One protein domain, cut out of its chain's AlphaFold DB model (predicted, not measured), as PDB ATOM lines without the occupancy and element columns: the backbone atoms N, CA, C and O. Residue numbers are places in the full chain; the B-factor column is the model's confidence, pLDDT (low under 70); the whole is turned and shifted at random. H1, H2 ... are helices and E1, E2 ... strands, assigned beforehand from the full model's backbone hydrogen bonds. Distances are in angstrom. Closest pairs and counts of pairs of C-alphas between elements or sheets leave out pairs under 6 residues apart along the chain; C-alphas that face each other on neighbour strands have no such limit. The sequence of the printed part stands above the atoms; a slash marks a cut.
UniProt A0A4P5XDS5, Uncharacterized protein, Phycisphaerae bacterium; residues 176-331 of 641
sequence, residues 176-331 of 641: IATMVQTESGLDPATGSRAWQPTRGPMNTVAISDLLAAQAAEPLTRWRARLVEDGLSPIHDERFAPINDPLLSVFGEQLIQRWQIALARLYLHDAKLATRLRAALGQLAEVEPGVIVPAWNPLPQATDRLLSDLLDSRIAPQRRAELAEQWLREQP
ATOM      1  N   ILE A 176     261.085 339.524 325.438       96.12
ATOM      2  CA  ILE A 176     262.117 340.530 325.739       96.12
ATOM      3  C   ILE A 176     263.192 340.600 324.645       96.12
ATOM      4  O   ILE A 176     263.645 341.687 324.297       96.12
ATOM      5  N   ALA A 177     263.528 339.464 324.028       95.69
ATOM      6  CA  ALA A 177     264.463 339.397 322.907       95.69
ATOM      7  C   ALA A 177     264.010 340.261 321.719       95.69
ATOM      8  O   ALA A 177     264.833 340.923 321.094       95.69
ATOM      9  N   THR A 178     262.703 340.310 321.438       95.69
ATOM     10  CA  THR A 178     262.150 341.173 320.389       95.69
ATOM     11  C   THR A 178     262.321 342.645 320.747       95.69
ATOM     12  O   THR A 178     262.744 343.416 319.896       95.69
ATOM     13  N   MET A 179     262.061 343.032 322.003       96.69
ATOM     14  CA  MET A 179     262.262 344.418 322.452       96.69
ATOM     15  C   MET A 179     263.733 344.839 322.376       96.69
ATOM     16  O   MET A 179     264.025 345.936 321.913       96.69
ATOM     17  N   VAL A 180     264.657 343.969 322.792       96.69
ATOM     18  CA  VAL A 180     266.107 344.218 322.721       96.69
ATOM     19  C   VAL A 180     266.582 344.388 321.273       96.69
ATOM     20  O   VAL A 180     267.416 345.245 321.002       96.69
ATOM     21  N   GLN A 181     266.029 343.617 320.332       96.19
ATOM     22  CA  GLN A 181     266.353 343.747 318.906       96.19
ATOM     23  C   GLN A 181     265.851 345.060 318.295       96.19
ATOM     24  O   GLN A 181     266.500 345.604 317.405       96.19
ATOM     25  N   THR A 182     264.691 345.555 318.735       96.62
ATOM     26  CA  THR A 182     264.094 346.782 318.188       96.62
ATOM     27  C   THR A 182     264.617 348.053 318.849       96.62
ATOM     28  O   THR A 182     264.656 349.095 318.205       96.62
ATOM     29  N   GLU A 183     265.024 347.977 320.117       96.69
ATOM     30  CA  GLU A 183     265.367 349.134 320.946       96.69
ATOM     31  C   GLU A 183     266.820 349.039 321.427       96.69
ATOM     32  O   GLU A 183     267.115 348.418 322.450       96.69
ATOM     33  N   SER A 184     267.744 349.703 320.726       93.38
ATOM     34  CA  SER A 184     269.186 349.652 321.032       93.38
ATOM     35  C   SER A 184     269.531 350.089 322.462       93.38
ATOM     36  O   SER A 184     270.493 349.597 323.045       93.38
ATOM     37  N   GLY A 185     268.715 350.958 323.069       94.25
ATOM     38  CA  GLY A 185     268.861 351.374 324.466       94.25
ATOM     39  C   GLY A 185     268.688 350.241 325.486       94.25
ATOM     40  O   GLY A 185     269.081 350.406 326.643       94.25
ATOM     41  N   LEU A 186     268.126 349.098 325.082       96.44
ATOM     42  CA  LEU A 186     267.962 347.898 325.902       96.44
ATOM     43  C   LEU A 186     269.022 346.827 325.625       96.44
ATOM     44  O   LEU A 186     268.994 345.797 326.288       96.44
ATOM     45  N   ASP A 187     269.944 347.013 324.682       96.00
ATOM     46  CA  ASP A 187     270.909 345.965 324.347       96.00
ATOM     47  C   ASP A 187     271.964 345.788 325.460       96.00
ATOM     48  O   ASP A 187     272.784 346.692 325.674       96.00
ATOM     49  N   PRO A 188     271.993 344.647 326.182       93.31
ATOM     50  CA  PRO A 188     272.999 344.404 327.212       93.31
ATOM     51  C   PRO A 188     274.427 344.379 326.650       93.31
ATOM     52  O   PRO A 188     275.350 344.776 327.361       93.31
ATOM     53  N   ALA A 189     274.631 343.993 325.382       93.44
ATOM     54  CA  ALA A 189     275.955 343.966 324.755       93.44
ATOM     55  C   ALA A 189     276.553 345.372 324.577       93.44
ATOM     56  O   ALA A 189     277.771 345.528 324.509       93.44
ATOM     57  N   THR A 190     275.707 346.407 324.564       92.56
ATOM     58  CA  THR A 190     276.132 347.816 324.512       92.56
ATOM     59  C   THR A 190     276.398 348.419 325.895       92.56
ATOM     60  O   THR A 190     276.720 349.601 326.004       92.56
ATOM     61  N   GLY A 191     276.267 347.627 326.968       91.31
ATOM     62  CA  GLY A 191     276.390 348.107 328.345       91.31
ATOM     63  C   GLY A 191     275.161 348.883 328.825       91.31
ATOM     64  O   GLY A 191     275.296 349.822 329.615       91.31
ATOM     65  N   SER A 192     273.963 348.524 328.342       93.75
ATOM     66  CA  SER A 192     272.718 349.176 328.756       93.75
ATOM     67  C   SER A 192     272.548 349.174 330.278       93.75
ATOM     68  O   SER A 192     272.617 348.142 330.948       93.75
ATOM     69  N   ARG A 193     272.233 350.350 330.831       94.75
ATOM     70  CA  ARG A 193     271.931 350.511 332.260       94.75
ATOM     71  C   ARG A 193     270.567 349.944 332.652       94.75
ATOM     72  O   ARG A 193     270.285 349.884 333.849       94.75
ATOM     73  N   ALA A 194     269.743 349.505 331.695       93.94
ATOM     74  CA  ALA A 194     268.457 348.858 331.962       93.94
ATOM     75  C   ALA A 194     268.611 347.570 332.792       93.94
ATOM     76  O   ALA A 194     267.755 347.272 333.623       93.94
ATOM     77  N   TRP A 195     269.752 346.888 332.657       95.94
ATOM     78  CA  TRP A 195     270.036 345.583 333.271       95.94
ATOM     79  C   TRP A 195     271.156 345.629 334.313       95.94
ATOM     80  O   TRP A 195     271.778 344.618 334.614       95.94
ATOM     81  N   GLN A 196     271.481 346.809 334.838       94.44
ATOM     82  CA  GLN A 196     272.524 346.913 335.852       94.44
ATOM     83  C   GLN A 196     272.041 346.268 337.170       94.44
ATOM     84  O   GLN A 196     270.949 346.612 337.633       94.44
ATOM     85  N   PRO A 197     272.826 345.373 337.797       93.75
ATOM     86  CA  PRO A 197     272.448 344.742 339.060       93.75
ATOM     87  C   PRO A 197     272.216 345.779 340.160       93.75
ATOM     88  O   PRO A 197     272.824 346.854 340.164       93.75
ATOM     89  N   THR A 198     271.317 345.471 341.100       91.31
ATOM     90  CA  THR A 198     271.125 346.327 342.286       91.31
ATOM     91  C   THR A 198     272.157 346.041 343.369       91.31
ATOM     92  O   THR A 198     272.417 346.918 344.201       91.31
ATOM     93  N   ARG A 199     272.779 344.853 343.339       84.00
ATOM     94  CA  ARG A 199     273.922 344.512 344.181       84.00
ATOM     95  C   ARG A 199     275.088 345.434 343.825       84.00
ATOM     96  O   ARG A 199     275.594 345.430 342.706       84.00
ATOM     97  N   GLY A 200     275.492 346.258 344.792       78.75
ATOM     98  CA  GLY A 200     276.752 346.995 344.718       78.75
ATOM     99  C   GLY A 200     277.958 346.049 344.845       78.75
ATOM    100  O   GLY A 200     277.782 344.838 344.915       78.75
ATOM    101  N   PRO A 201     279.192 346.562 344.987       72.19
ATOM    102  CA  PRO A 201     280.397 345.744 345.216       72.19
ATOM    103  C   PRO A 201     280.409 344.997 346.571       72.19
ATOM    104  O   PRO A 201     281.440 344.493 347.010       72.19
ATOM    105  N   MET A 202     279.277 344.950 347.268       66.00
ATOM    106  CA  MET A 202     279.147 344.438 348.618       66.00
ATOM    107  C   MET A 202     278.870 342.924 348.566       66.00
ATOM    108  O   MET A 202     277.740 342.477 348.353       66.00
ATOM    109  N   ASN A 203     279.929 342.128 348.727       66.50
ATOM    110  CA  ASN A 203     279.873 340.666 348.724       66.50
ATOM    111  C   ASN A 203     280.076 340.112 350.134       66.50
ATOM    112  O   ASN A 203     281.200 340.054 350.626       66.50
ATOM    113  N   THR A 204     278.993 339.657 350.763       78.50
ATOM    114  CA  THR A 204     279.055 338.829 351.974       78.50
ATOM    115  C   THR A 204     278.595 337.415 351.632       78.50
ATOM    116  O   THR A 204     277.801 337.218 350.714       78.50
ATOM    117  N   VAL A 205     279.100 336.409 352.350       77.88
ATOM    118  CA  VAL A 205     278.681 335.011 352.145       77.88
ATOM    119  C   VAL A 205     277.194 334.844 352.479       77.88
ATOM    120  O   VAL A 205     276.448 334.257 351.704       77.88
ATOM    121  N   ALA A 206     276.737 335.474 353.567       81.19
ATOM    122  CA  ALA A 206     275.363 335.349 354.046       81.19
ATOM    123  C   ALA A 206     274.304 335.842 353.043       81.19
ATOM    124  O   ALA A 206     273.266 335.199 352.901       81.19
ATOM    125  N   ILE A 207     274.547 336.953 352.329       86.62
ATOM    126  CA  ILE A 207     273.581 337.427 351.325       86.62
ATOM    127  C   ILE A 207     273.560 336.514 350.096       86.62
ATOM    128  O   ILE A 207     272.499 336.305 349.521       86.62
ATOM    129  N   SER A 208     274.700 335.934 349.713       88.69
ATOM    130  CA  SER A 208     274.763 334.998 348.589       88.69
ATOM    131  C   SER A 208     273.965 333.722 348.876       88.69
ATOM    132  O   SER A 208     273.192 333.299 348.022       88.69
ATOM    133  N   ASP A 209     274.071 333.158 350.085       88.06
ATOM    134  CA  ASP A 209     273.276 331.988 350.494       88.06
ATOM    135  C   ASP A 209     271.772 332.302 350.495       88.06
ATOM    136  O   ASP A 209     270.951 331.524 350.002       88.06
ATOM    137  N   LEU A 210     271.408 333.490 350.990       89.38
ATOM    138  CA  LEU A 210     270.027 333.964 350.991       89.38
ATOM    139  C   LEU A 210     269.470 334.105 349.568       89.38
ATOM    140  O   LEU A 210     268.359 333.658 349.282       89.38
ATOM    141  N   LEU A 211     270.240 334.713 348.665       91.75
ATOM    142  CA  LEU A 211     269.853 334.889 347.266       91.75
ATOM    143  C   LEU A 211     269.807 333.553 346.517       91.75
ATOM    144  O   LEU A 211     268.934 333.383 345.670       91.75
ATOM    145  N   ALA A 212     270.666 332.589 346.858       92.00
ATOM    146  CA  ALA A 212     270.618 331.240 346.301       92.00
ATOM    147  C   ALA A 212     269.310 330.518 346.666       92.00
ATOM    148  O   ALA A 212     268.665 329.935 345.795       92.00
ATOM    149  N   ALA A 213     268.859 330.620 347.919       90.19
ATOM    150  CA  ALA A 213     267.562 330.075 348.319       90.19
ATOM    151  C   ALA A 213     266.397 330.775 347.597       90.19
ATOM    152  O   ALA A 213     265.494 330.117 347.085       90.19
ATOM    153  N   GLN A 214     266.444 332.108 347.474       92.75
ATOM    154  CA  GLN A 214     265.443 332.862 346.708       92.75
ATOM    155  C   GLN A 214     265.448 332.494 345.216       92.75
ATOM    156  O   GLN A 214     264.390 332.503 344.592       92.75
ATOM    157  N   ALA A 215     266.612 332.168 344.647       94.00
ATOM    158  CA  ALA A 215     266.771 331.728 343.263       94.00
ATOM    159  C   ALA A 215     266.200 330.325 343.000       94.00
ATOM    160  O   ALA A 215     265.819 330.032 341.862       94.00
ATOM    161  N   ALA A 216     266.141 329.470 344.023       93.06
ATOM    162  CA  ALA A 216     265.584 328.124 343.925       93.06
ATOM    163  C   ALA A 216     264.043 328.108 343.924       93.06
ATOM    164  O   ALA A 216     263.447 327.196 343.354       93.06
ATOM    165  N   GLU A 217     263.397 329.115 344.519       93.50
ATOM    166  CA  GLU A 217     261.936 329.211 344.610       93.50
ATOM    167  C   GLU A 217     261.348 330.007 343.422       93.50
ATOM    168  O   GLU A 217     261.714 331.172 343.217       93.50
ATOM    169  N   PRO A 218     260.411 329.439 342.633       94.56
ATOM    170  CA  PRO A 218     259.890 330.071 341.416       94.56
ATOM    171  C   PRO A 218     259.277 331.462 341.632       94.56
ATOM    172  O   PRO A 218     259.456 332.342 340.789       94.56
ATOM    173  N   LEU A 219     258.590 331.688 342.757       91.62
ATOM    174  CA  LEU A 219     257.921 332.963 343.053       91.62
ATOM    175  C   LEU A 219     258.892 334.109 343.366       91.62
ATOM    176  O   LEU A 219     258.566 335.280 343.156       91.62
ATOM    177  N   THR A 220     260.084 333.791 343.868       93.38
ATOM    178  CA  THR A 220     261.067 334.781 344.336       93.38
ATOM    179  C   THR A 220     262.321 334.850 343.479       93.38
ATOM    180  O   THR A 220     263.096 335.799 343.611       93.38
ATOM    181  N   ARG A 221     262.510 333.900 342.558       95.50
ATOM    182  CA  ARG A 221     263.691 333.806 341.695       95.50
ATOM    183  C   ARG A 221     263.989 335.085 340.924       95.50
ATOM    184  O   ARG A 221     265.147 335.488 340.825       95.50
ATOM    185  N   TRP A 222     262.954 335.763 340.426       96.81
ATOM    186  CA  TRP A 222     263.109 337.045 339.734       96.81
ATOM    187  C   TRP A 222     263.799 338.097 340.608       96.81
ATOM    188  O   TRP A 222     264.564 338.909 340.099       96.81
ATOM    189  N   ARG A 223     263.583 338.073 341.926       95.88
ATOM    190  CA  ARG A 223     264.188 339.030 342.849       95.88
ATOM    191  C   ARG A 223     265.666 338.727 343.078       95.88
ATOM    192  O   ARG A 223     266.471 339.652 343.095       95.88
ATOM    193  N   ALA A 224     266.034 337.450 343.177       95.62
ATOM    194  CA  ALA A 224     267.440 337.051 343.235       95.62
ATOM    195  C   ALA A 224     268.200 337.497 341.974       95.62
ATOM    196  O   ALA A 224     269.251 338.127 342.076       95.62
ATOM    197  N   ARG A 225     267.613 337.269 340.790       96.50
ATOM    198  CA  ARG A 225     268.159 337.762 339.517       96.50
ATOM    199  C   ARG A 225     268.253 339.285 339.480       96.50
ATOM    200  O   ARG A 225     269.311 339.829 339.203       96.50
ATOM    201  N   LEU A 226     267.192 339.990 339.870       96.75
ATOM    202  CA  LEU A 226     267.193 341.454 339.952       96.75
ATOM    203  C   LEU A 226     268.379 342.005 340.751       96.75
ATOM    204  O   LEU A 226     268.992 342.994 340.346       96.75
ATOM    205  N   VAL A 227     268.700 341.356 341.868       95.75
ATOM    206  CA  VAL A 227     269.815 341.751 342.722       95.75
ATOM    207  C   VAL A 227     271.162 341.466 342.060       95.75
ATOM    208  O   VAL A 227     271.990 342.372 341.969       95.75
ATOM    209  N   GLU A 228     271.374 340.251 341.564       94.81
ATOM    210  CA  GLU A 228     272.680 339.760 341.093       94.81
ATOM    211  C   GLU A 228     273.032 340.113 339.641       94.81
ATOM    212  O   GLU A 228     274.211 340.269 339.318       94.81
ATOM    213  N   ASP A 229     272.041 340.188 338.749       95.19
ATOM    214  CA  ASP A 229     272.221 340.395 337.303       95.19
ATOM    215  C   ASP A 229     271.331 341.505 336.718       95.19
ATOM    216  O   ASP A 229     271.370 341.751 335.513       95.19
ATOM    217  N   GLY A 230     270.517 342.169 337.548       96.00
ATOM    218  CA  GLY A 230     269.643 343.259 337.113       96.00
ATOM    219  C   GLY A 230     268.476 342.817 336.228       96.00
ATOM    220  O   GLY A 230     267.905 343.662 335.539       96.00
ATOM    221  N   LEU A 231     268.126 341.524 336.248       97.00
ATOM    222  CA  LEU A 231     267.225 340.852 335.305       97.00
ATOM    223  C   LEU A 231     267.738 340.876 333.861       97.00
ATOM    224  O   LEU A 231     266.949 341.008 332.925       97.00
ATOM    225  N   SER A 232     269.047 340.731 333.653       96.06
ATOM    226  CA  SER A 232     269.621 340.675 332.304       96.06
ATOM    227  C   SER A 232     268.933 339.608 331.430       96.06
ATOM    228  O   SER A 232     268.674 338.492 331.893       96.06
ATOM    229  N   PRO A 233     268.616 339.899 330.153       94.69
ATOM    230  CA  PRO A 233     268.048 338.902 329.245       94.69
ATOM    231  C   PRO A 233     269.081 337.855 328.801       94.69
ATOM    232  O   PRO A 233     268.708 336.849 328.200       94.69
ATOM    233  N   ILE A 234     270.369 338.071 329.089       92.25
ATOM    234  CA  ILE A 234     271.422 337.077 328.872       92.25
ATOM    235  C   ILE A 234     271.279 335.991 329.940       92.25
ATOM    236  O   ILE A 234     271.155 336.293 331.126       92.25
ATOM    237  N   HIS A 235     271.278 334.729 329.510       83.94
ATOM    238  CA  HIS A 235     271.226 333.598 330.427       83.94
ATOM    239  C   HIS A 235     272.508 333.540 331.262       83.94
ATOM    240  O   HIS A 235     273.609 333.563 330.714       83.94
ATOM    241  N   ASP A 236     272.350 333.467 332.579       83.56
ATOM    242  CA  ASP A 236     273.448 333.386 333.533       83.56
ATOM    243  C   ASP A 236     273.406 332.018 334.222       83.56
ATOM    244  O   ASP A 236     272.435 331.676 334.902       83.56
ATOM    245  N   GLU A 237     274.470 331.238 334.030       88.12
ATOM    246  CA  GLU A 237     274.608 329.870 334.541       88.12
ATOM    247  C   GLU A 237     274.556 329.794 336.075       88.12
ATOM    248  O   GLU A 237     274.253 328.734 336.624       88.12
ATOM    249  N   ARG A 238     274.782 330.914 336.785       86.06
ATOM    250  CA  ARG A 238     274.612 330.996 338.247       86.06
ATOM    251  C   ARG A 238     273.185 330.664 338.682       86.06
ATOM    252  O   ARG A 238     272.973 330.202 339.801       86.06
ATOM    253  N   PHE A 239     272.208 330.875 337.804       89.56
ATOM    254  CA  PHE A 239     270.808 330.572 338.051       89.56
ATOM    255  C   PHE A 239     270.430 329.257 337.381       89.56
ATOM    256  O   PHE A 239     269.734 329.240 336.364       89.56
ATOM    257  N   ALA A 240     270.831 328.139 337.991       89.69
ATOM    258  CA  ALA A 240     270.419 326.816 337.533       89.69
ATOM    259  C   ALA A 240     268.884 326.743 337.369       89.69
ATOM    260  O   ALA A 240     268.160 327.340 338.183       89.69
ATOM    261  N   PRO A 241     268.367 326.067 336.327       90.81
ATOM    262  CA  PRO A 241     266.935 325.839 336.168       90.81
ATOM    263  C   PRO A 241     266.339 325.158 337.400       90.81
ATOM    264  O   PRO A 241     267.009 324.387 338.089       90.81
ATOM    265  N   ILE A 242     265.063 325.424 337.669       94.06
ATOM    266  CA  ILE A 242     264.347 324.727 338.738       94.06
ATOM    267  C   ILE A 242     264.120 323.283 338.274       94.06
ATOM    268  O   ILE A 242     263.689 323.056 337.147       94.06
ATOM    269  N   ASN A 243     264.423 322.307 339.135       94.75
ATOM    270  CA  ASN A 243     264.361 320.881 338.780       94.75
ATOM    271  C   ASN A 243     262.968 320.434 338.306       94.75
ATOM    272  O   ASN A 243     262.856 319.523 337.491       94.75
ATOM    273  N   ASP A 244     261.914 321.059 338.831       95.62
ATOM    274  CA  ASP A 244     260.538 320.855 338.390       95.62
ATOM    275  C   ASP A 244     260.269 321.674 337.104       95.62
ATOM    276  O   ASP A 244     260.327 322.910 337.150       95.62
ATOM    277  N   PRO A 245     259.951 321.030 335.959       95.44
ATOM    278  CA  PRO A 245     259.764 321.722 334.683       95.44
ATOM    279  C   PRO A 245     258.632 322.756 334.687       95.44
ATOM    280  O   PRO A 245     258.769 323.810 334.064       95.44
ATOM    281  N   LEU A 246     257.519 322.480 335.377       95.94
ATOM    282  CA  LEU A 246     256.385 323.400 335.449       95.94
ATOM    283  C   LEU A 246     256.774 324.646 336.243       95.94
ATOM    284  O   LEU A 246     256.540 325.771 335.798       95.94
ATOM    285  N   LEU A 247     257.403 324.441 337.403       96.19
ATOM    286  CA  LEU A 247     257.850 325.536 338.259       96.19
ATOM    287  C   LEU A 247     258.974 326.343 337.605       96.19
ATOM    288  O   LEU A 247     259.003 327.563 337.750       96.19
ATOM    289  N   SER A 248     259.845 325.701 336.820       95.81
ATOM    290  CA  SER A 248     260.839 326.403 336.006       95.81
ATOM    291  C   SER A 248     260.176 327.323 334.981       95.81
ATOM    292  O   SER A 248     260.554 328.488 334.886       95.81
ATOM    293  N   VAL A 249     259.165 326.844 334.246       95.50
ATOM    294  CA  VAL A 249     258.404 327.676 333.295       95.50
ATOM    295  C   VAL A 249     257.721 328.840 334.010       95.50
ATOM    296  O   VAL A 249     257.782 329.975 333.539       95.50
ATOM    297  N   PHE A 250     257.107 328.581 335.166       95.88
ATOM    298  CA  PHE A 250     256.435 329.610 335.953       95.88
ATOM    299  C   PHE A 250     257.402 330.700 336.448       95.88
ATOM    300  O   PHE A 250     257.130 331.892 336.283       95.88
ATOM    301  N   GLY A 251     258.557 330.307 336.993       95.50
ATOM    302  CA  GLY A 251     259.596 331.239 337.432       95.50
ATOM    303  C   GLY A 251     260.148 332.091 336.284       95.50
ATOM    304  O   GLY A 251     260.274 333.309 336.424       95.50
ATOM    305  N   GLU A 252     260.409 331.485 335.122       95.81
ATOM    306  CA  GLU A 252     260.856 332.215 333.926       95.81
ATOM    307  C   GLU A 252     259.781 333.172 333.387       95.81
ATOM    308  O   GLU A 252     260.100 334.291 332.981       95.81
ATOM    309  N   GLN A 253     258.497 332.804 333.453       95.56
ATOM    310  CA  GLN A 253     257.404 333.708 333.088       95.56
ATOM    311  C   GLN A 253     257.387 334.954 333.990       95.56
ATOM    312  O   GLN A 253     257.225 336.071 333.493       95.56
ATOM    313  N   LEU A 254     257.583 334.799 335.305       96.50
ATOM    314  CA  LEU A 254     257.660 335.933 336.236       96.50
ATOM    315  C   LEU A 254     258.880 336.826 335.973       96.50
ATOM    316  O   LEU A 254     258.744 338.051 335.967       96.50
ATOM    317  N   ILE A 255     260.044 336.233 335.698       97.50
ATOM    318  CA  ILE A 255     261.258 336.962 335.294       97.50
ATOM    319  C   ILE A 255     260.978 337.817 334.051       97.50
ATOM    320  O   ILE A 255     261.221 339.024 334.066       97.50
ATOM    321  N   GLN A 256     260.421 337.220 332.995       97.50
ATOM    322  CA  GLN A 256     260.160 337.916 331.731       97.50
ATOM    323  C   GLN A 256     259.129 339.037 331.884       97.50
ATOM    324  O   GLN A 256     259.281 340.113 331.301       97.50
ATOM    325  N   ARG A 257     258.099 338.828 332.713       98.00
ATOM    326  CA  ARG A 257     257.124 339.868 333.063       98.00
ATOM    327  C   ARG A 257     257.809 341.079 333.700       98.00
ATOM    328  O   ARG A 257     257.577 342.203 333.257       98.00
ATOM    329  N   TRP A 258     258.699 340.868 334.670       98.25
ATOM    330  CA  TRP A 258     259.469 341.963 335.268       98.25
ATOM    331  C   TRP A 258     260.433 342.629 334.282       98.25
ATOM    332  O   TRP A 258     260.512 343.856 334.256       98.25
ATOM    333  N   GLN A 259     261.110 341.856 333.428       98.06
ATOM    334  CA  GLN A 259     261.983 342.396 332.378       98.06
ATOM    335  C   GLN A 259     261.229 343.355 331.452       98.06
ATOM    336  O   GLN A 259     261.689 344.467 331.207       98.06
ATOM    337  N   ILE A 260     260.049 342.957 330.969       98.38
ATOM    338  CA  ILE A 260     259.233 343.773 330.060       98.38
ATOM    339  C   ILE A 260     258.685 345.010 330.773       98.38
ATOM    340  O   ILE A 260     258.718 346.103 330.206       98.38
ATOM    341  N   ALA A 261     258.195 344.858 332.006       98.50
ATOM    342  CA  ALA A 261     257.694 345.971 332.809       98.50
ATOM    343  C   ALA A 261     258.775 347.044 333.016       98.50
ATOM    344  O   ALA A 261     258.547 348.223 332.728       98.50
ATOM    345  N   LEU A 262     259.972 346.633 333.446       98.44
ATOM    346  CA  LEU A 262     261.096 347.538 333.683       98.44
ATOM    347  C   LEU A 262     261.662 348.117 332.383       98.44
ATOM    348  O   LEU A 262     261.972 349.304 332.351       98.44
ATOM    349  N   ALA A 263     261.734 347.341 331.298       98.25
ATOM    350  CA  ALA A 263     262.164 347.833 329.988       98.25
ATOM    351  C   ALA A 263     261.232 348.923 329.447       98.25
ATOM    352  O   ALA A 263     261.694 349.972 329.004       98.25
ATOM    353  N   ARG A 264     259.910 348.712 329.524       98.06
ATOM    354  CA  ARG A 264     258.914 349.716 329.113       98.06
ATOM    355  C   ARG A 264     259.031 350.997 329.925       98.06
ATOM    356  O   ARG A 264     258.933 352.081 329.357       98.06
ATOM    357  N   LEU A 265     259.228 350.871 331.237       98.38
ATOM    358  CA  LEU A 265     259.438 352.029 332.096       98.38
ATOM    359  C   LEU A 265     260.756 352.729 331.757       98.38
ATOM    360  O   LEU A 265     260.770 353.947 331.681       98.38
ATOM    361  N   TYR A 266     261.831 351.985 331.492       98.38
ATOM    362  CA  TYR A 266     263.150 352.534 331.167       98.38
ATOM    363  C   TYR A 266     263.166 353.312 329.848       98.38
ATOM    364  O   TYR A 266     263.767 354.382 329.780       98.38
ATOM    365  N   LEU A 267     262.485 352.802 328.816       97.44
ATOM    366  CA  LEU A 267     262.345 353.489 327.527       97.44
ATOM    367  C   LEU A 267     261.590 354.823 327.649       97.44
ATOM    368  O   LEU A 267     261.838 355.733 326.863       97.44
ATOM    369  N   HIS A 268     260.682 354.942 328.623       98.12
ATOM    370  CA  HIS A 268     259.942 356.177 328.900       98.12
ATOM    371  C   HIS A 268     260.700 357.113 329.855       98.12
ATOM    372  O   HIS A 268     260.876 358.291 329.564       98.12
ATOM    373  N   ASP A 269     261.162 356.585 330.991       98.44
ATOM    374  CA  ASP A 269     261.919 357.285 332.029       98.44
ATOM    375  C   ASP A 269     262.974 356.355 332.662       98.44
ATOM    376  O   ASP A 269     262.732 355.611 333.622       98.44
ATOM    377  N   ALA A 270     264.198 356.434 332.137       97.94
ATOM    378  CA  ALA A 270     265.335 355.642 332.596       97.94
ATOM    379  C   ALA A 270     265.713 355.900 334.067       97.94
ATOM    380  O   ALA A 270     266.180 354.989 334.764       97.94
ATOM    381  N   LYS A 271     265.524 357.132 334.566       97.62
ATOM    382  CA  LYS A 271     265.861 357.486 335.953       97.62
ATOM    383  C   LYS A 271     264.862 356.853 336.913       97.62
ATOM    384  O   LYS A 271     265.272 356.253 337.909       97.62
ATOM    385  N   LEU A 272     263.573 356.945 336.597       98.00
ATOM    386  CA  LEU A 272     262.514 356.319 337.379       98.00
ATOM    387  C   LEU A 272     262.637 354.794 337.377       98.00
ATOM    388  O   LEU A 272     262.581 354.189 338.445       98.00
ATOM    389  N   ALA A 273     262.898 354.175 336.222       98.06
ATOM    390  CA  ALA A 273     263.133 352.733 336.141       98.06
ATOM    391  C   ALA A 273     264.312 352.283 337.020       98.06
ATOM    392  O   ALA A 273     264.211 351.284 337.729       98.06
ATOM    393  N   THR A 274     265.404 353.055 337.037       96.69
ATOM    394  CA  THR A 274     266.568 352.780 337.895       96.69
ATOM    395  C   THR A 274     266.206 352.850 339.382       96.69
ATOM    396  O   THR A 274     266.591 351.966 340.149       96.69
ATOM    397  N   ARG A 275     265.435 353.869 339.795       96.88
ATOM    398  CA  ARG A 275     264.944 354.013 341.179       96.88
ATOM    399  C   ARG A 275     264.002 352.875 341.569       96.88
ATOM    400  O   ARG A 275     264.149 352.315 342.650       96.88
ATOM    401  N   LEU A 276     263.082 352.502 340.680       97.75
ATOM    402  CA  LEU A 276     262.146 351.408 340.915       97.75
ATOM    403  C   LEU A 276     262.872 350.072 341.072       97.75
ATOM    404  O   LEU A 276     262.631 349.344 342.032       97.75
ATOM    405  N   ARG A 277     263.813 349.776 340.171       97.25
ATOM    406  CA  ARG A 277     264.651 348.576 340.236       97.25
ATOM    407  C   ARG A 277     265.401 348.495 341.565       97.25
ATOM    408  O   ARG A 277     265.374 347.466 342.231       97.25
ATOM    409  N   ALA A 278     266.032 349.602 341.956       95.62
ATOM    410  CA  ALA A 278     266.743 349.726 343.220       95.62
ATOM    411  C   ALA A 278     265.858 349.441 344.446       95.62
ATOM    412  O   ALA A 278     266.344 348.806 345.374       95.62
ATOM    413  N   ALA A 279     264.594 349.876 344.441       96.56
ATOM    414  CA  ALA A 279     263.642 349.616 345.522       96.56
ATOM    415  C   ALA A 279     263.130 348.158 345.535       96.56
ATOM    416  O   ALA A 279     263.016 347.541 346.591       96.56
ATOM    417  N   LEU A 280     262.864 347.568 344.364       96.88
ATOM    418  CA  LEU A 280     262.405 346.174 344.241       96.88
ATOM    419  C   LEU A 280     263.461 345.149 344.688       96.88
ATOM    420  O   LEU A 280     263.113 344.094 345.219       96.88
ATOM    421  N   GLY A 281     264.741 345.455 344.461       96.25
ATOM    422  CA  GLY A 281     265.897 344.642 344.854       96.25
ATOM    423  C   GLY A 281     266.734 345.308 345.944       96.25
ATOM    424  O   GLY A 281     267.965 345.256 345.886       96.25
ATOM    425  N   GLN A 282     266.086 346.012 346.875       95.88
ATOM    426  CA  GLN A 282     266.772 346.835 347.862       95.88
ATOM    427  C   GLN A 282     267.521 346.003 348.906       95.88
ATOM    428  O   GLN A 282     266.963 345.101 349.531       95.88
ATOM    429  N   LEU A 283     268.780 346.374 349.134       96.00
ATOM    430  CA  LEU A 283     269.640 345.853 350.191       96.00
ATOM    431  C   LEU A 283     270.076 347.009 351.097       96.00
ATOM    432  O   LEU A 283     270.271 348.124 350.604       96.00
ATOM    433  N   ALA A 284     270.265 346.737 352.383       95.38
ATOM    434  CA  ALA A 284     270.781 347.690 353.358       95.38
ATOM    435  C   ALA A 284     271.927 347.080 354.168       95.38
ATOM    436  O   ALA A 284     271.912 345.892 354.487       95.38
ATOM    437  N   GLU A 285     272.915 347.902 354.503       95.06
ATOM    438  CA  GLU A 285     273.966 347.561 355.453       95.06
ATOM    439  C   GLU A 285     273.516 347.970 356.860       95.06
ATOM    440  O   GLU A 285     273.353 349.154 357.177       95.06
ATOM    441  N   VAL A 286     273.256 346.962 357.689       94.75
ATOM    442  CA  VAL A 286     272.696 347.120 359.041       94.75
ATOM    443  C   VAL A 286     273.761 347.187 360.122       94.75
ATOM    444  O   VAL A 286     273.569 347.841 361.144       94.75
ATOM    445  N   GLU A 287     274.909 346.581 359.854       92.56
ATOM    446  CA  GLU A 287     276.149 346.688 360.617       92.56
ATOM    447  C   GLU A 287     277.318 346.618 359.622       92.56
ATOM    448  O   GLU A 287     277.104 346.157 358.498       92.56
ATOM    449  N   PRO A 288     278.543 347.046 359.987       90.69
ATOM    450  CA  PRO A 288     279.691 346.964 359.091       90.69
ATOM    451  C   PRO A 288     279.867 345.561 358.495       90.69
ATOM    452  O   PRO A 288     280.139 344.597 359.209       90.69
ATOM    453  N   GLY A 289     279.693 345.443 357.177       89.19
ATOM    454  CA  GLY A 289     279.785 344.169 356.461       89.19
ATOM    455  C   GLY A 289     278.593 343.218 356.643       89.19
ATOM    456  O   GLY A 289     278.665 342.080 356.186       89.19
ATOM    457  N   VAL A 290     277.490 343.649 357.258       91.19
ATOM    458  CA  VAL A 290     276.247 342.869 357.362       91.19
ATOM    459  C   VAL A 290     275.194 343.494 356.461       91.19
ATOM    460  O   VAL A 290     274.648 344.557 356.747       91.19
ATOM    461  N   ILE A 291     274.905 342.806 355.359       92.31
ATOM    462  CA  ILE A 291     273.967 343.253 354.328       92.31
ATOM    463  C   ILE A 291     272.720 342.395 354.400       92.31
ATOM    464  O   ILE A 291     272.815 341.165 354.369       92.31
ATOM    465  N   VAL A 292     271.561 343.041 354.428       93.75
ATOM    466  CA  VAL A 292     270.271 342.362 354.499       93.75
ATOM    467  C   VAL A 292     269.296 342.904 353.461       93.75
ATOM    468  O   VAL A 292     269.399 344.064 353.051       93.75
ATOM    469  N   PRO A 293     268.330 342.085 353.025       95.56
ATOM    470  CA  PRO A 293     267.200 342.564 352.251       95.56
ATOM    471  C   PRO A 293     266.399 343.628 352.986       95.56
ATOM    472  O   PRO A 293     266.103 343.471 354.170       95.56
ATOM    473  N   ALA A 294     266.007 344.664 352.251       96.31
ATOM    474  CA  ALA A 294     265.160 345.751 352.731       96.31
ATOM    475  C   ALA A 294     264.071 346.137 351.710       96.31
ATOM    476  O   ALA A 294     263.603 347.270 351.684       96.31
ATOM    477  N   TRP A 295     263.691 345.203 350.835       94.75
ATOM    478  CA  TRP A 295     262.616 345.387 349.858       94.75
ATOM    479  C   TRP A 295     261.228 345.173 350.477       94.75
ATOM    480  O   TRP A 295     261.086 344.554 351.529       94.75
ATOM    481  N   ASN A 296     260.183 345.619 349.774       92.12
ATOM    482  CA  ASN A 296     258.797 345.451 350.204       92.12
ATOM    483  C   ASN A 296     258.420 343.960 350.372       92.12
ATOM    484  O   ASN A 296     258.492 343.202 349.397       92.12
ATOM    485  N   PRO A 297     257.986 343.524 351.567       87.50
ATOM    486  CA  PRO A 297     257.618 342.139 351.823       87.50
ATOM    487  C   PRO A 297     256.160 341.830 351.463       87.50
ATOM    488  O   PRO A 297     255.771 340.670 351.544       87.50
ATOM    489  N   LEU A 298     255.346 342.823 351.079       86.06
ATOM    490  CA  LEU A 298     253.934 342.661 350.732       86.06
ATOM    491  C   LEU A 298     253.784 342.265 349.251       86.06
ATOM    492  O   LEU A 298     253.953 343.117 348.366       86.06
ATOM    493  N   PRO A 299     253.410 341.006 348.940       86.94
ATOM    494  CA  PRO A 299     253.329 340.544 347.555       86.94
ATOM    495  C   PRO A 299     252.257 341.298 346.763       86.94
ATOM    496  O   PRO A 299     252.512 341.742 345.653       86.94
ATOM    497  N   GLN A 300     251.105 341.580 347.380       90.69
ATOM    498  CA  GLN A 300     249.956 342.198 346.707       90.69
ATOM    499  C   GLN A 300     250.260 343.575 346.095       90.69
ATOM    500  O   GLN A 300     249.835 343.860 344.977       90.69
ATOM    501  N   ALA A 301     251.003 344.436 346.801       91.56
ATOM    502  CA  ALA A 301     251.379 345.754 346.283       91.56
ATOM    503  C   ALA A 301     252.357 345.634 345.101       91.56
ATOM    504  O   ALA A 301     252.260 346.375 344.124       91.56
ATOM    505  N   THR A 302     253.274 344.669 345.183       94.81
ATOM    506  CA  THR A 302     254.273 344.375 344.149       94.81
ATOM    507  C   THR A 302     253.627 343.753 342.902       94.81
ATOM    508  O   THR A 302     253.937 344.153 341.782       94.81
ATOM    509  N   ASP A 303     252.668 342.845 343.085       94.12
ATOM    510  CA  ASP A 303     251.913 342.204 342.004       94.12
ATOM    511  C   ASP A 303     251.001 343.199 341.282       94.12
ATOM    512  O   ASP A 303     250.905 343.187 340.051       94.12
ATOM    513  N   ARG A 304     250.365 344.106 342.036       95.12
ATOM    514  CA  ARG A 304     249.570 345.197 341.467       95.12
ATOM    515  C   ARG A 304     250.434 346.118 340.609       95.12
ATOM    516  O   ARG A 304     250.073 346.368 339.462       95.12
ATOM    517  N   LEU A 305     251.586 346.551 341.127       97.44
ATOM    518  CA  LEU A 305     252.550 347.345 340.364       97.44
ATOM    519  C   LEU A 305     252.951 346.628 339.067       97.44
ATOM    520  O   LEU A 305     252.935 347.241 338.002       97.44
ATOM    521  N   LEU A 306     253.287 345.336 339.135       97.81
ATOM    522  CA  LEU A 306     253.653 344.563 337.949       97.81
ATOM    523  C   LEU A 306     252.516 344.550 336.916       97.81
ATOM    524  O   LEU A 306     252.755 344.803 335.737       97.81
ATOM    525  N   SER A 307     251.283 344.291 337.353       96.56
ATOM    526  CA  SER A 307     250.109 344.281 336.472       96.56
ATOM    527  C   SER A 307     249.862 345.643 335.809       96.56
ATOM    528  O   SER A 307     249.605 345.699 334.602       96.56
ATOM    529  N   ASP A 308     250.007 346.732 336.569       97.44
ATOM    530  CA  ASP A 308     249.845 348.109 336.097       97.44
ATOM    531  C   ASP A 308     250.939 348.499 335.083       97.44
ATOM    532  O   ASP A 308     250.657 349.106 334.047       97.44
ATOM    533  N   LEU A 309     252.193 348.105 335.326       98.00
ATOM    534  CA  LEU A 309     253.306 348.354 334.404       98.00
ATOM    535  C   LEU A 309     253.201 347.538 333.110       98.00
ATOM    536  O   LEU A 309     253.678 347.964 332.051       98.00
ATOM    537  N   LEU A 310     252.576 346.364 333.180       97.62
ATOM    538  CA  LEU A 310     252.363 345.520 332.016       97.62
ATOM    539  C   LEU A 310     251.145 345.934 331.199       97.62
ATOM    540  O   LEU A 310     251.183 345.702 329.995       97.62
ATOM    541  N   ASP A 311     250.115 346.567 331.766       97.00
ATOM    542  CA  ASP A 311     248.890 346.916 331.028       97.00
ATOM    543  C   ASP A 311     249.199 347.798 329.803       97.00
ATOM    544  O   ASP A 311     249.740 348.905 329.909       97.00
ATOM    545  N   SER A 312     248.873 347.293 328.610       95.00
ATOM    546  CA  SER A 312     249.110 348.003 327.348       95.00
ATOM    547  C   SER A 312     248.133 349.157 327.121       95.00
ATOM    548  O   SER A 312     248.436 350.057 326.338       95.00
ATOM    549  N   ARG A 313     246.992 349.160 327.818       95.88
ATOM    550  CA  ARG A 313     245.972 350.216 327.749       95.88
ATOM    551  C   ARG A 313     246.360 351.433 328.585       95.88
ATOM    552  O   ARG A 313     245.842 352.521 328.352       95.88
ATOM    553  N   ILE A 314     247.265 351.263 329.550       97.56
ATOM    554  CA  ILE A 314     247.787 352.366 330.355       97.56
ATOM    555  C   ILE A 314     248.885 353.077 329.559       97.56
ATOM    556  O   ILE A 314     249.890 352.480 329.163       97.56
ATOM    557  N   ALA A 315     248.693 354.379 329.332       97.94
ATOM    558  CA  ALA A 315     249.669 355.216 328.644       97.94
ATOM    559  C   ALA A 315     251.030 355.216 329.379       97.94
ATOM    560  O   ALA A 315     251.050 355.164 330.612       97.94
ATOM    561  N   PRO A 316     252.169 355.340 328.664       98.12
ATOM    562  CA  PRO A 316     253.505 355.340 329.274       98.12
ATOM    563  C   PRO A 316     253.660 356.312 330.452       98.12
ATOM    564  O   PRO A 316     254.148 355.917 331.509       98.12
ATOM    565  N   GLN A 317     253.141 357.537 330.316       98.38
ATOM    566  CA  GLN A 317     253.172 358.543 331.380       98.38
ATOM    567  C   GLN A 317     252.413 358.100 332.635       98.38
ATOM    568  O   GLN A 317     252.912 358.243 333.747       98.38
ATOM    569  N   ARG A 318     251.230 357.496 332.471       98.31
ATOM    570  CA  ARG A 318     250.441 357.009 333.606       98.31
ATOM    571  C   ARG A 318     251.124 355.832 334.309       98.31
ATOM    572  O   ARG A 318     251.044 355.736 335.529       98.31
ATOM    573  N   ARG A 319     251.836 354.967 333.575       98.31
ATOM    574  CA  ARG A 319     252.673 353.912 334.180       98.31
ATOM    575  C   ARG A 319     253.799 354.497 335.032       98.31
ATOM    576  O   ARG A 319     254.041 353.997 336.125       98.31
ATOM    577  N   ALA A 320     254.445 355.564 334.560       98.50
ATOM    578  CA  ALA A 320     255.448 356.283 335.341       98.50
ATOM    579  C   ALA A 320     254.847 356.877 336.630       98.50
ATOM    580  O   ALA A 320     255.387 356.656 337.707       98.50
ATOM    581  N   GLU A 321     253.680 357.524 336.557       98.38
ATOM    582  CA  GLU A 321     252.984 358.049 337.745       98.38
ATOM    583  C   GLU A 321     252.640 356.959 338.773       98.38
ATOM    584  O   GLU A 321     252.782 357.183 339.976       98.38
ATOM    585  N   LEU A 322     252.201 355.778 338.317       98.38
ATOM    586  CA  LEU A 322     251.905 354.631 339.185       98.38
ATOM    587  C   LEU A 322     253.177 354.064 339.830       98.38
ATOM    588  O   LEU A 322     253.174 353.762 341.022       98.38
ATOM    589  N   ALA A 323     254.282 353.979 339.082       98.44
ATOM    590  CA  ALA A 323     255.580 353.591 339.632       98.44
ATOM    591  C   ALA A 323     256.095 354.599 340.672       98.44
ATOM    592  O   ALA A 323     256.600 354.203 341.721       98.44
ATOM    593  N   GLU A 324     255.946 355.900 340.420       98.38
ATOM    594  CA  GLU A 324     256.289 356.938 341.394       98.38
ATOM    595  C   GLU A 324     255.406 356.891 342.636       98.38
ATOM    596  O   GLU A 324     255.899 357.090 343.744       98.38
ATOM    597  N   GLN A 325     254.106 356.645 342.464       97.81
ATOM    598  CA  GLN A 325     253.190 356.460 343.581       97.81
ATOM    599  C   GLN A 325     253.636 355.281 344.443       97.81
ATOM    600  O   GLN A 325     253.808 355.455 345.644       97.81
ATOM    601  N   TRP A 326     253.899 354.125 343.829       97.62
ATOM    602  CA  TRP A 326     254.390 352.955 344.547       97.62
ATOM    603  C   TRP A 326     255.701 353.249 345.285       97.62
ATOM    604  O   TRP A 326     255.852 352.847 346.435       97.62
ATOM    605  N   LEU A 327     256.629 354.002 344.676       97.12
ATOM    606  CA  LEU A 327     257.875 354.426 345.327       97.12
ATOM    607  C   LEU A 327     257.639 355.338 346.539       97.12
ATOM    608  O   LEU A 327     258.345 355.196 347.530       97.12
ATOM    609  N   ARG A 328     256.665 356.257 346.478       96.44
ATOM    610  CA  ARG A 328     256.289 357.120 347.618       96.44
ATOM    611  C   ARG A 328     255.630 356.348 348.759       96.44
ATOM    612  O   ARG A 328     255.680 356.799 349.894       96.44
ATOM    613  N   GLU A 329     254.993 355.222 348.454       95.69
ATOM    614  CA  GLU A 329     254.385 354.332 349.448       95.69
ATOM    615  C   GLU A 329     255.423 353.425 350.139       95.69
ATOM    616  O   GLU A 329     255.093 352.769 351.127       95.69
ATOM    617  N   GLN A 330     256.668 353.375 349.645       95.75
ATOM    618  CA  GLN A 330     257.738 352.632 350.311       95.75
ATOM    619  C   GLN A 330     258.257 353.402 351.533       95.75
ATOM    620  O   GLN A 330     258.367 354.627 351.480       95.75
ATOM    621  N   PRO A 331     258.623 352.705 352.624       95.56
ATOM    622  CA  PRO A 331     259.227 353.359 353.776       95.56
ATOM    623  C   PRO A 331     260.562 354.004 353.380       95.56
ATOM    624  O   PRO A 331     261.449 353.337 352.849       95.56
TER     625      PRO A 331
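This is residues 176 to 331 of the 641 residues of an uncharacterized protein of Phycisphaerae bacterium (UniProt A0A4P5XDS5). One long helix, H4, runs through a cluster of crossed helices: H5, H6 and H7 group round its last part, H3 packs on its middle with H2 beyond, and H1 sits at its side. A small hairpin of two strands, E1 and E2, follows the last residue of H5, with E2 near residues 205 to 211 of H2; the centres of E1 and E2 are the farthest of the named elements from the mean of the C-alphas, at 19.4 A and 17.6 A. The printed part has 156 residues, with seven named helices and two named strands in the order H1 H2 H3 H4 H5 E1 E2 H6 H7; the sheet, E1 - E2, is antiparallel and the class is mostly helix. The whole is compact and rounded, with a radius of gyration of the C-alphas of 15.2 A and spans of 42 by 36 by 32 A.

Start at H1, residues 176 to 182, which only just touches H4, residues 245 to 268, with 3 pairs of C-alphas within 8 A; the closest are those of Ile 176 and Ile 260, 6.1 A. Next, H2, residues 205 to 216, and H3, residues 221 to 229, form a helical hairpin at a steep tilt of 44 degrees, closest at C-alphas 215 and 221, 4.0 A. H3 touches residues 251 to 258 of H4 at a steep tilt of 53 degrees, closest at C-alphas 222 and 255, 4.8 A. H4 is the hub, touching five helices. Its residues 262 to 266 touch H5, residues 270 to 280, closest at C-alphas 266 and 273, 5.0 A; the two are a helical hairpin. E1, residues 283 to 287, and E2, residues 290 to 293, form an antiparallel hairpin with N 284 and O 292 2.9 A apart, within hydrogen-bond range. H6, residues 299 to 310, touches H4 at a steep tilt of 59 degrees, closest at C-alphas 309 and 261, 5.2 A. H7, residues 316 to 328, makes a helical hairpin with H6 at a shallow tilt of 19 degrees, closest at C-alphas 319 and 309, 5.6 A. H7 also touches H5, closest at C-alphas 327 and 276, 6.8 A. In all seven helices every O i to N i+4 pair is within hydrogen-bond range.

Find C-alpha 176 at (262.117, 340.530, 325.739), where H1 begins. H4 runs 34.9 A from C-alpha 245 at (259.764, 321.722, 334.683). H2 measures 16.9 A, H5 15.3 A and H6 16.3 A; H7 runs 18.6 A to C-alpha 328 at (256.289, 357.120, 347.618).

The C-alphas farthest apart are those of Pro 288 and Arg 313, 46.2 A. The printed part has no cut; the links H1 to H2 and H3 to H4 are long. Confidence is low at residues 202 to 203, under 70.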